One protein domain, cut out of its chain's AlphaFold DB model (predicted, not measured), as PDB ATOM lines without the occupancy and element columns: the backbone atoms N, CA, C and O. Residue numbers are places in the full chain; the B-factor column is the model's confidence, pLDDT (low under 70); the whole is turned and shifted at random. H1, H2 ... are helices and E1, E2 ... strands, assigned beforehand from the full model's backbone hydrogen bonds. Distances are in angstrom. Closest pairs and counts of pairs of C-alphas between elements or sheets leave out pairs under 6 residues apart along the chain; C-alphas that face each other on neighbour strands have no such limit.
ATOM      1  N   HIS A   6      -0.529-100.464  70.026       73.50
ATOM      2  CA  HIS A   6      -0.542-101.825  70.558       73.50
ATOM      3  C   HIS A   6      -0.229-102.843  69.463       73.50
ATOM      4  O   HIS A   6      -0.342-102.574  68.266       73.50
ATOM      5  N   VAL A   7       0.179-104.040  69.877       71.94
ATOM      6  CA  VAL A   7       0.298-105.199  68.989       71.94
ATOM      7  C   VAL A   7      -1.037-105.939  69.039       71.94
ATOM      8  O   VAL A   7      -1.393-106.478  70.083       71.94
ATOM      9  N   SER A   8      -1.793-105.930  67.938       64.00
ATOM     10  CA  SER A   8      -3.032-106.711  67.812       64.00
ATOM     11  C   SER A   8      -2.736-108.208  67.884       64.00
ATOM     12  O   SER A   8      -1.612-108.643  67.637       64.00
ATOM     13  N   SER A   9      -3.766-109.019  68.131       67.62
ATOM     14  CA  SER A   9      -3.661-110.485  68.186       67.62
ATOM     15  C   SER A   9      -3.101-111.130  66.905       67.62
ATOM     16  O   SER A   9      -2.535-112.213  66.979       67.62
ATOM     17  N   ASP A  10      -3.186-110.450  65.752       70.88
ATOM     18  CA  ASP A  10      -2.559-110.843  64.471       70.88
ATOM     19  C   ASP A  10      -1.049-110.498  64.385       70.88
ATOM     20  O   ASP A  10      -0.411-110.651  63.349       70.88
ATOM     21  N   GLY A  11      -0.447-109.962  65.451       72.25
ATOM     22  CA  GLY A  11       0.965-109.558  65.496       72.25
ATOM     23  C   GLY A  11       1.275-108.210  64.831       72.25
ATOM     24  O   GLY A  11       2.423-107.761  64.842       72.25
ATOM     25  N   ARG A  12       0.272-107.524  64.272       73.38
ATOM     26  CA  ARG A  12       0.436-106.208  63.632       73.38
ATOM     27  C   ARG A  12       0.345-105.078  64.651       73.38
ATOM     28  O   ARG A  12      -0.542-105.074  65.501       73.38
ATOM     29  N   ARG A  13       1.227-104.081  64.528       71.12
ATOM     30  CA  ARG A  13       1.133-102.842  65.314       71.12
ATOM     31  C   ARG A  13      -0.009-101.982  64.784       71.12
ATOM     32  O   ARG A  13      -0.015-101.641  63.603       71.12
ATOM     33  N   ARG A  14      -0.949-101.625  65.654       70.75
ATOM     34  CA  ARG A  14      -2.087-100.758  65.346       70.75
ATOM     35  C   ARG A  14      -2.136 -99.596  66.327       70.75
ATOM     36  O   ARG A  14      -1.732 -99.723  67.479       70.75
ATOM     37  N   VAL A  15      -2.584 -98.445  65.841       71.56
ATOM     38  CA  VAL A  15      -2.770 -97.247  66.667       71.56
ATOM     39  C   VAL A  15      -4.030 -97.440  67.507       71.56
ATOM     40  O   VAL A  15      -5.048 -97.894  66.980       71.56
ATOM     41  N   ASP A  16      -3.965 -97.138  68.800       73.00
ATOM     42  CA  ASP A  16      -5.140 -97.152  69.670       73.00
ATOM     43  C   ASP A  16      -6.156 -96.086  69.258       73.00
ATOM     44  O   ASP A  16      -5.801 -95.030  68.735       73.00
ATOM     45  N   ALA A  17      -7.437 -96.376  69.483       75.88
ATOM     46  CA  ALA A  17      -8.472 -95.369  69.322       75.88
ATOM     47  C   ALA A  17      -8.274 -94.286  70.388       75.88
ATOM     48  O   ALA A  17      -8.184 -94.593  71.575       75.88
ATOM     49  N   LEU A  18      -8.235 -93.027  69.966       82.94
ATOM     50  CA  LEU A  18      -8.127 -91.871  70.855       82.94
ATOM     51  C   LEU A  18      -9.473 -91.499  71.498       82.94
ATOM     52  O   LEU A  18      -9.503 -90.699  72.430       82.94
ATOM     53  N   GLY A  19     -10.583 -92.055  71.004       85.75
ATOM     54  CA  GLY A  19     -11.936 -91.784  71.487       85.75
ATOM     55  C   GLY A  19     -12.985 -91.932  70.382       85.75
ATOM     56  O   GLY A  19     -12.660 -92.431  69.304       85.75
ATOM     57  N   PRO A  20     -14.235 -91.499  70.614       88.25
ATOM     58  CA  PRO A  20     -15.274 -91.510  69.588       88.25
ATOM     59  C   PRO A  20     -14.997 -90.481  68.481       88.25
ATOM     60  O   PRO A  20     -14.493 -89.385  68.732       88.25
ATOM     61  N   SER A  21     -15.355 -90.826  67.245       91.44
ATOM     62  CA  SER A  21     -15.339 -89.911  66.100       91.44
ATOM     63  C   SER A  21     -16.566 -88.987  66.076       91.44
ATOM     64  O   SER A  21     -17.598 -89.267  66.682       91.44
ATOM     65  N   VAL A  22     -16.495 -87.924  65.267       88.81
ATOM     66  CA  VAL A  22     -17.666 -87.145  64.817       88.81
ATOM     67  C   VAL A  22     -18.690 -87.969  64.021       88.81
ATOM     68  O   VAL A  22     -19.829 -87.529  63.856       88.81
ATOM     69  N   ILE A  23     -18.296 -89.138  63.501       91.00
ATOM     70  CA  ILE A  23     -19.186 -90.083  62.821       91.00
ATOM     71  C   ILE A  23     -19.662 -91.129  63.840       91.00
ATOM     72  O   ILE A  23     -18.836 -91.898  64.338       91.00
ATOM     73  N   PRO A  24     -20.974 -91.215  64.143       89.31
ATOM     74  CA  PRO A  24     -21.493 -92.184  65.104       89.31
ATOM     75  C   PRO A  24     -21.116 -93.627  64.754       89.31
ATOM     76  O   PRO A  24     -21.266 -94.065  63.612       89.31
ATOM     77  N   GLY A  25     -20.647 -94.376  65.755       89.75
ATOM     78  CA  GLY A  25     -20.227 -95.771  65.592       89.75
ATOM     79  C   GLY A  25     -18.833 -95.957  64.986       89.75
ATOM     80  O   GLY A  25     -18.506 -97.078  64.604       89.75
ATOM     81  N   TRP A  26     -18.036 -94.890  64.887       93.56
ATOM     82  CA  TRP A  26     -16.626 -94.948  64.514       93.56
ATOM     83  C   TRP A  26     -15.742 -94.397  65.631       93.56
ATOM     84  O   TRP A  26     -16.088 -93.431  66.310       93.56
ATOM     85  N   ASP A  27     -14.567 -94.986  65.765       92.81
ATOM     86  CA  ASP A  27     -13.502 -94.562  66.656       92.81
ATOM     87  C   ASP A  27     -12.523 -93.640  65.928       92.81
ATOM     88  O   ASP A  27     -12.139 -93.877  64.781       92.81
ATOM     89  N   LEU A  28     -12.056 -92.605  66.614       92.25
ATOM     90  CA  LEU A  28     -10.982 -91.731  66.169       92.25
ATOM     91  C   LEU A  28      -9.635 -92.444  66.295       92.25
ATOM     92  O   LEU A  28      -9.238 -92.837  67.387       92.25
ATOM     93  N   VAL A  29      -8.895 -92.551  65.195       90.31
ATOM     94  CA  VAL A  29      -7.495 -92.999  65.207       90.31
ATOM     95  C   VAL A  29      -6.568 -91.802  65.412       90.31
ATOM     96  O   VAL A  29      -5.662 -91.854  66.240       90.31
ATOM     97  N   TYR A  30      -6.790 -90.719  64.661       90.75
ATOM     98  CA  TYR A  30      -6.149 -89.420  64.875       90.75
ATOM     99  C   TYR A  30      -6.869 -88.293  64.133       90.75
ATOM    100  O   TYR A  30      -7.545 -88.523  63.128       90.75
ATOM    101  N   ASP A  31      -6.701 -87.068  64.620       91.31
ATOM    102  CA  ASP A  31      -7.261 -85.852  64.044       91.31
ATOM    103  C   ASP A  31      -6.265 -85.091  63.150       91.31
ATOM    104  O   ASP A  31      -5.047 -85.195  63.301       91.31
ATOM    105  N   HIS A  32      -6.824 -84.326  62.212       90.69
ATOM    106  CA  HIS A  32      -6.153 -83.354  61.353       90.69
ATOM    107  C   HIS A  32      -6.999 -82.072  61.297       90.69
ATOM    108  O   HIS A  32      -7.789 -81.886  60.367       90.69
ATOM    109  N   PRO A  33      -6.887 -81.199  62.311       87.88
ATOM    110  CA  PRO A  33      -7.782 -80.057  62.474       87.88
ATOM    111  C   PRO A  33      -7.596 -79.003  61.378       87.88
ATOM    112  O   PRO A  33      -8.577 -78.385  60.977       87.88
ATOM    113  N   GLU A  34      -6.376 -78.846  60.856       87.19
ATOM    114  CA  GLU A  34      -6.051 -77.927  59.753       87.19
ATOM    115  C   GLU A  34      -6.796 -78.285  58.456       87.19
ATOM    116  O   GLU A  34      -7.228 -77.401  57.723       87.19
ATOM    117  N   ASP A  35      -7.017 -79.581  58.223       88.25
ATOM    118  CA  ASP A  35      -7.725 -80.117  57.054       88.25
ATOM    119  C   ASP A  35      -9.215 -80.378  57.332       88.25
ATOM    120  O   ASP A  35      -9.925 -80.959  56.504       88.25
ATOM    121  N   HIS A  36      -9.693 -80.030  58.532       90.31
ATOM    122  CA  HIS A  36     -11.007 -80.417  59.041       90.31
ATOM    123  C   HIS A  36     -11.292 -81.925  58.936       90.31
ATOM    124  O   HIS A  36     -12.440 -82.338  58.731       90.31
ATOM    125  N   ALA A  37     -10.270 -82.760  59.114       93.44
ATOM    126  CA  ALA A  37     -10.338 -84.191  58.871       93.44
ATOM    127  C   ALA A  37     -10.062 -85.027  60.131       93.44
ATOM    128  O   ALA A  37      -9.355 -84.617  61.048       93.44
ATOM    129  N   GLN A  38     -10.612 -86.236  60.165       94.12
ATOM    130  CA  GLN A  38     -10.306 -87.273  61.145       94.12
ATOM    131  C   GLN A  38     -10.061 -88.588  60.417       94.12
ATOM    132  O   GLN A  38     -10.853 -88.977  59.561       94.12
ATOM    133  N   VAL A  39      -9.009 -89.308  60.787       94.00
ATOM    134  CA  VAL A  39      -8.843 -90.700  60.371       94.00
ATOM    135  C   VAL A  39      -9.505 -91.574  61.415       94.00
ATOM    136  O   VAL A  39      -9.176 -91.502  62.599       94.00
ATOM    137  N   ILE A  40     -10.474 -92.363  60.973       94.38
ATOM    138  CA  ILE A  40     -11.402 -93.077  61.843       94.38
ATOM    139  C   ILE A  40     -11.415 -94.561  61.495       94.38
ATOM    140  O   ILE A  40     -11.113 -94.950  60.363       94.38
ATOM    141  N   ARG A  41     -11.762 -95.398  62.469       92.81
ATOM    142  CA  ARG A  41     -11.912 -96.846  62.308       92.81
ATOM    143  C   ARG A  41     -13.227 -97.320  62.912       92.81
ATOM    144  O   ARG A  41     -13.700 -96.718  63.860       92.81
ATOM    145  N   ARG A  42     -13.819 -98.390  62.394       85.88
ATOM    146  CA  ARG A  42     -15.008 -99.021  63.013       85.88
ATOM    147  C   ARG A  42     -14.716-100.418  63.533       85.88
ATOM    148  O   ARG A  42     -15.198-100.827  64.578       85.88
ATOM    149  N   GLU A  43     -13.902-101.137  62.784       81.50
ATOM    150  CA  GLU A  43     -13.395-102.456  63.121       81.50
ATOM    151  C   GLU A  43     -11.880-102.414  62.944       81.50
ATOM    152  O   GLU A  43     -11.330-101.471  62.369       81.50
ATOM    153  N   GLU A  44     -11.190-103.456  63.389       73.38
ATOM    154  CA  GLU A  44      -9.728-103.562  63.343       73.38
ATOM    155  C   GLU A  44      -9.097-103.338  61.948       73.38
ATOM    156  O   GLU A  44      -7.903-103.031  61.839       73.38
ATOM    157  N   SER A  45      -9.890-103.460  60.882       79.12
ATOM    158  CA  SER A  45      -9.443-103.358  59.490       79.12
ATOM    159  C   SER A  45     -10.246-102.367  58.638       79.12
ATOM    160  O   SER A  45      -9.946-102.226  57.456       79.12
ATOM    161  N   THR A  46     -11.234-101.673  59.207       90.50
ATOM    162  CA  THR A  46     -12.132-100.788  58.448       90.50
ATOM    163  C   THR A  46     -11.779 -99.337  58.740       90.50
ATOM    164  O   THR A  46     -12.093 -98.847  59.824       90.50
ATOM    165  N   TYR A  47     -11.136 -98.659  57.783       92.81
ATOM    166  CA  TYR A  47     -10.677 -97.271  57.908       92.81
ATOM    167  C   TYR A  47     -11.512 -96.317  57.052       92.81
ATOM    168  O   TYR A  47     -11.986 -96.674  55.972       92.81
ATOM    169  N   ALA A  48     -11.658 -95.078  57.513       95.44
ATOM    170  CA  ALA A  48     -12.240 -93.998  56.731       95.44
ATOM    171  C   ALA A  48     -11.584 -92.648  57.057       95.44
ATOM    172  O   ALA A  48     -11.025 -92.453  58.136       95.44
ATOM    173  N   LEU A  49     -11.677 -91.713  56.112       95.50
ATOM    174  CA  LEU A  49     -11.354 -90.303  56.299       95.50
ATOM    175  C   LEU A  49     -12.662 -89.530  56.488       95.50
ATOM    176  O   LEU A  49     -13.500 -89.491  55.586       95.50
ATOM    177  N   ALA A  50     -12.861 -88.948  57.663       95.50
ATOM    178  CA  ALA A  50     -14.075 -88.241  58.035       95.50
ATOM    179  C   ALA A  50     -13.891 -86.727  58.037       95.50
ATOM    180  O   ALA A  50     -12.918 -86.210  58.576       95.50
ATOM    181  N   CYS A  51     -14.860 -86.012  57.471       94.50
ATOM    182  CA  CYS A  51     -14.926 -84.560  57.499       94.50
ATOM    183  C   CYS A  51     -15.621 -84.120  58.780       94.50
ATOM    184  O   CYS A  51     -16.795 -84.423  58.994       94.50
ATOM    185  N   THR A  52     -14.908 -83.364  59.607       92.88
ATOM    186  CA  THR A  52     -15.432 -82.804  60.859       92.88
ATOM    187  C   THR A  52     -16.502 -81.741  60.633       92.88
ATOM    188  O   THR A  52     -17.381 -81.591  61.477       92.88
ATOM    189  N   LEU A  53     -16.490 -81.064  59.479       92.56
ATOM    190  CA  LEU A  53     -17.479 -80.040  59.140       92.56
ATOM    191  C   LEU A  53     -18.790 -80.618  58.621       92.56
ATOM    192  O   LEU A  53     -19.841 -80.088  58.947       92.56
ATOM    193  N   HIS A  54     -18.753 -81.670  57.799       93.31
ATOM    194  CA  HIS A  54     -19.948 -82.189  57.109       93.31
ATOM    195  C   HIS A  54     -20.368 -83.582  57.565       93.31
ATOM    196  O   HIS A  54     -21.334 -84.125  57.036       93.31
ATOM    197  N   ARG A  55     -19.633 -84.183  58.511       91.44
ATOM    198  CA  ARG A  55     -19.835 -85.562  58.990       91.44
ATOM    199  C   ARG A  55     -19.938 -86.574  57.841       91.44
ATOM    200  O   ARG A  55     -20.682 -87.549  57.903       91.44
ATOM    201  N   HIS A  56     -19.173 -86.338  56.778       93.50
ATOM    202  CA  HIS A  56     -19.038 -87.261  55.659       93.50
ATOM    203  C   HIS A  56     -17.819 -88.153  55.878       93.50
ATOM    204  O   HIS A  56     -16.751 -87.636  56.194       93.50
ATOM    205  N   ALA A  57     -17.960 -89.460  55.669       93.50
ATOM    206  CA  ALA A  57     -16.862 -90.413  55.766       93.50
ATOM    207  C   ALA A  57     -16.561 -91.022  54.397       93.50
ATOM    208  O   ALA A  57     -17.415 -91.669  53.788       93.50
ATOM    209  N   LYS A  58     -15.321 -90.857  53.943       94.62
ATOM    210  CA  LYS A  58     -14.785 -91.561  52.788       94.62
ATOM    211  C   LYS A  58     -14.142 -92.867  53.239       94.62
ATOM    212  O   LYS A  58     -13.146 -92.839  53.955       94.62
ATOM    213  N   ALA A  59     -14.684 -93.997  52.794       94.25
ATOM    214  CA  ALA A  59     -14.086 -95.305  53.046       94.25
ATOM    215  C   ALA A  59     -12.692 -95.414  52.405       94.25
ATOM    216  O   ALA A  59     -12.476 -94.937  51.286       94.25
ATOM    217  N   LEU A  60     -11.772 -96.058  53.119       93.00
ATOM    218  CA  LEU A  60     -10.404 -96.329  52.691       93.00
ATOM    219  C   LEU A  60     -10.165 -97.842  52.726       93.00
ATOM    220  O   LEU A  60     -10.620 -98.523  53.646       93.00
ATOM    221  N   SER A  61      -9.421 -98.372  51.760       88.94
ATOM    222  CA  SER A  61      -8.995 -99.780  51.762       88.94
ATOM    223  C   SER A  61      -7.884-100.009  52.787       88.94
ATOM    224  O   SER A  61      -7.788-101.080  53.383       88.94
ATOM    225  N   THR A  62      -7.034 -99.001  53.008       87.25
ATOM    226  CA  THR A  62      -5.998 -99.001  54.050       87.25
ATOM    227  C   THR A  62      -5.866 -97.631  54.713       87.25
ATOM    228  O   THR A  62      -6.183 -96.607  54.112       87.25
ATOM    229  N   GLN A  63      -5.316 -97.585  55.931       87.31
ATOM    230  CA  GLN A  63      -5.029 -96.327  56.633       87.31
ATOM    231  C   GLN A  63      -4.159 -95.362  55.802       87.31
ATOM    232  O   GLN A  63      -4.371 -94.155  55.839       87.31
ATOM    233  N   ASN A  64      -3.209 -95.887  55.021       88.25
ATOM    234  CA  ASN A  64      -2.256 -95.083  54.252       88.25
ATOM    235  C   ASN A  64      -2.902 -94.291  53.105       88.25
ATOM    236  O   ASN A  64      -2.305 -93.329  52.623       88.25
ATOM    237  N   GLU A  65      -4.105 -94.670  52.666       91.81
ATOM    238  CA  GLU A  65      -4.826 -93.942  51.618       91.81
ATOM    239  C   GLU A  65      -5.374 -92.595  52.096       91.81
ATOM    240  O   GLU A  65      -5.711 -91.760  51.264       91.81
ATOM    241  N   GLU A  66      -5.447 -92.338  53.405       92.81
ATOM    242  CA  GLU A  66      -5.970 -91.065  53.918       92.81
ATOM    243  C   GLU A  66      -5.160 -89.863  53.412       92.81
ATOM    244  O   GLU A  66      -5.733 -88.865  52.980       92.81
ATOM    245  N   ARG A  67      -3.829 -89.999  53.377       91.62
ATOM    246  CA  ARG A  67      -2.902 -88.918  53.045       91.62
ATOM    247  C   ARG A  67      -3.103 -88.365  51.631       91.62
ATOM    248  O   ARG A  67      -3.315 -87.162  51.518       91.62
ATOM    249  N   PRO A  68      -3.098 -89.178  50.552       91.94
ATOM    250  CA  PRO A  68      -3.351 -88.647  49.215       91.94
ATOM    251  C   PRO A  68      -4.749 -88.034  49.072       91.94
ATOM    252  O   PRO A  68      -4.893 -87.066  48.328       91.94
ATOM    253  N   TRP A  69      -5.770 -88.538  49.778       92.50
ATOM    254  CA  TRP A  69      -7.102 -87.919  49.764       92.50
ATOM    255  C   TRP A  69      -7.114 -86.564  50.462       92.50
ATOM    256  O   TRP A  69      -7.699 -85.621  49.938       92.50
ATOM    257  N   ARG A  70      -6.451 -86.457  51.611       90.50
ATOM    258  CA  ARG A  70      -6.321 -85.206  52.354       90.50
ATOM    259  C   ARG A  70      -5.567 -84.154  51.544       90.50
ATOM    260  O   ARG A  70      -6.120 -83.085  51.316       90.50
ATOM    261  N   ASP A  71      -4.405 -84.519  51.002       88.31
ATOM    262  CA  ASP A  71      -3.560 -83.630  50.195       88.31
ATOM    263  C   ASP A  71      -4.252 -83.187  48.890       88.31
ATOM    264  O   ASP A  71      -4.132 -82.035  48.476       88.31
ATOM    265  N   SER A  72      -4.995 -84.087  48.228       87.31
ATOM    266  CA  SER A  72      -5.706 -83.765  46.977       87.31
ATOM    267  C   SER A  72      -6.997 -82.973  47.203       87.31
ATOM    268  O   SER A  72      -7.511 -82.348  46.275       87.31
ATOM    269  N   GLY A  73      -7.565 -83.036  48.410       83.38
ATOM    270  CA  GLY A  73      -8.916 -82.559  48.683       83.38
ATOM    271  C   GLY A  73      -9.990 -83.337  47.909       83.38
ATOM    272  O   GLY A  73      -9.795 -84.466  47.458       83.38
ATOM    273  N   GLY A  74     -11.187 -82.759  47.792       84.94
ATOM    274  CA  GLY A  74     -12.242 -83.289  46.914       84.94
ATOM    275  C   GLY A  74     -12.975 -84.548  47.396       84.94
ATOM    276  O   GLY A  74     -13.843 -85.063  46.697       84.94
ATOM    277  N   TRP A  75     -12.651 -85.063  48.581       90.75
ATOM    278  CA  TRP A  75     -13.239 -86.294  49.118       90.75
ATOM    279  C   TRP A  75     -14.521 -86.070  49.924       90.75
ATOM    280  O   TRP A  75     -15.302 -87.002  50.083       90.75
TER     281      TRP A  75
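This is residues 6 to 75 of the 91 residues of an uncharacterized protein of Streptomyces sp. 70 (UniProt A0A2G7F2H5). A strongly twisted sheet of four strands, E2 to E5, has one helix, H1, packed over one face. The first stretch, residues 6 to 15 with E1, folds back on itself at one end of the long axis. The printed part has 70 residues, with five named strands and then one named helix, in the order E1 E2 E3 E4 E5 H1; the sheet's order is E2 - E3 - E4 - E5, antiparallel, and the class is mixed. It is compact, with a radius of gyration of the C-alphas of 11.7 A, yet only just elongated, spanning 35 by 23 by 18 A.

E2, residues 27 to 32, E3, residues 37 to 43, E4, residues 46 to 51, and E5, residues 57 to 60, form a meander, each strand the antiparallel neighbour of the one before, in three hairpins. N 29 and O 39 of E2 and E3 are within hydrogen-bond range at 2.8 A, as are N 40 and O 48 of E3 and E4 at 2.9 A, and N 58 and O 49 of E4 and E5 at 2.8 A. H1, residues 63 to 72, is on the sheet at a height of 8.3 A, over E4, and runs along the strands, at 20 degrees to E4 on the local plane; this gives two layers, a helix on one face of a sheet. The closest C-alphas of E4 and H1, Tyr 47 and Gln 63, are 5.9 A apart. In H1, 3 of 6 O i to N i+4 pairs and 3 of 7 O i to N i+3 pairs are within range. E1, residues 13 to 15, pairs with no named strand, but residues 6 to 7 pair with its residues 13 to 14; it is apart from E3, E4, E5 and H1.

E1 begins at C-alpha 13 (1.133, -102.842, 65.314). E3 is 19.0 A long, E4 16.5 A and E2 14.4 A. H1, 15.9 A, ends at C-alpha 72 (-5.706, -83.765, 46.977).

The two C-alphas farthest apart, of Ser 9 and Gly 74, are 35.6 A apart. The printed part has no cut; the link E1 to E2 is long. Residues 8 to 9 are under pLDDT 70.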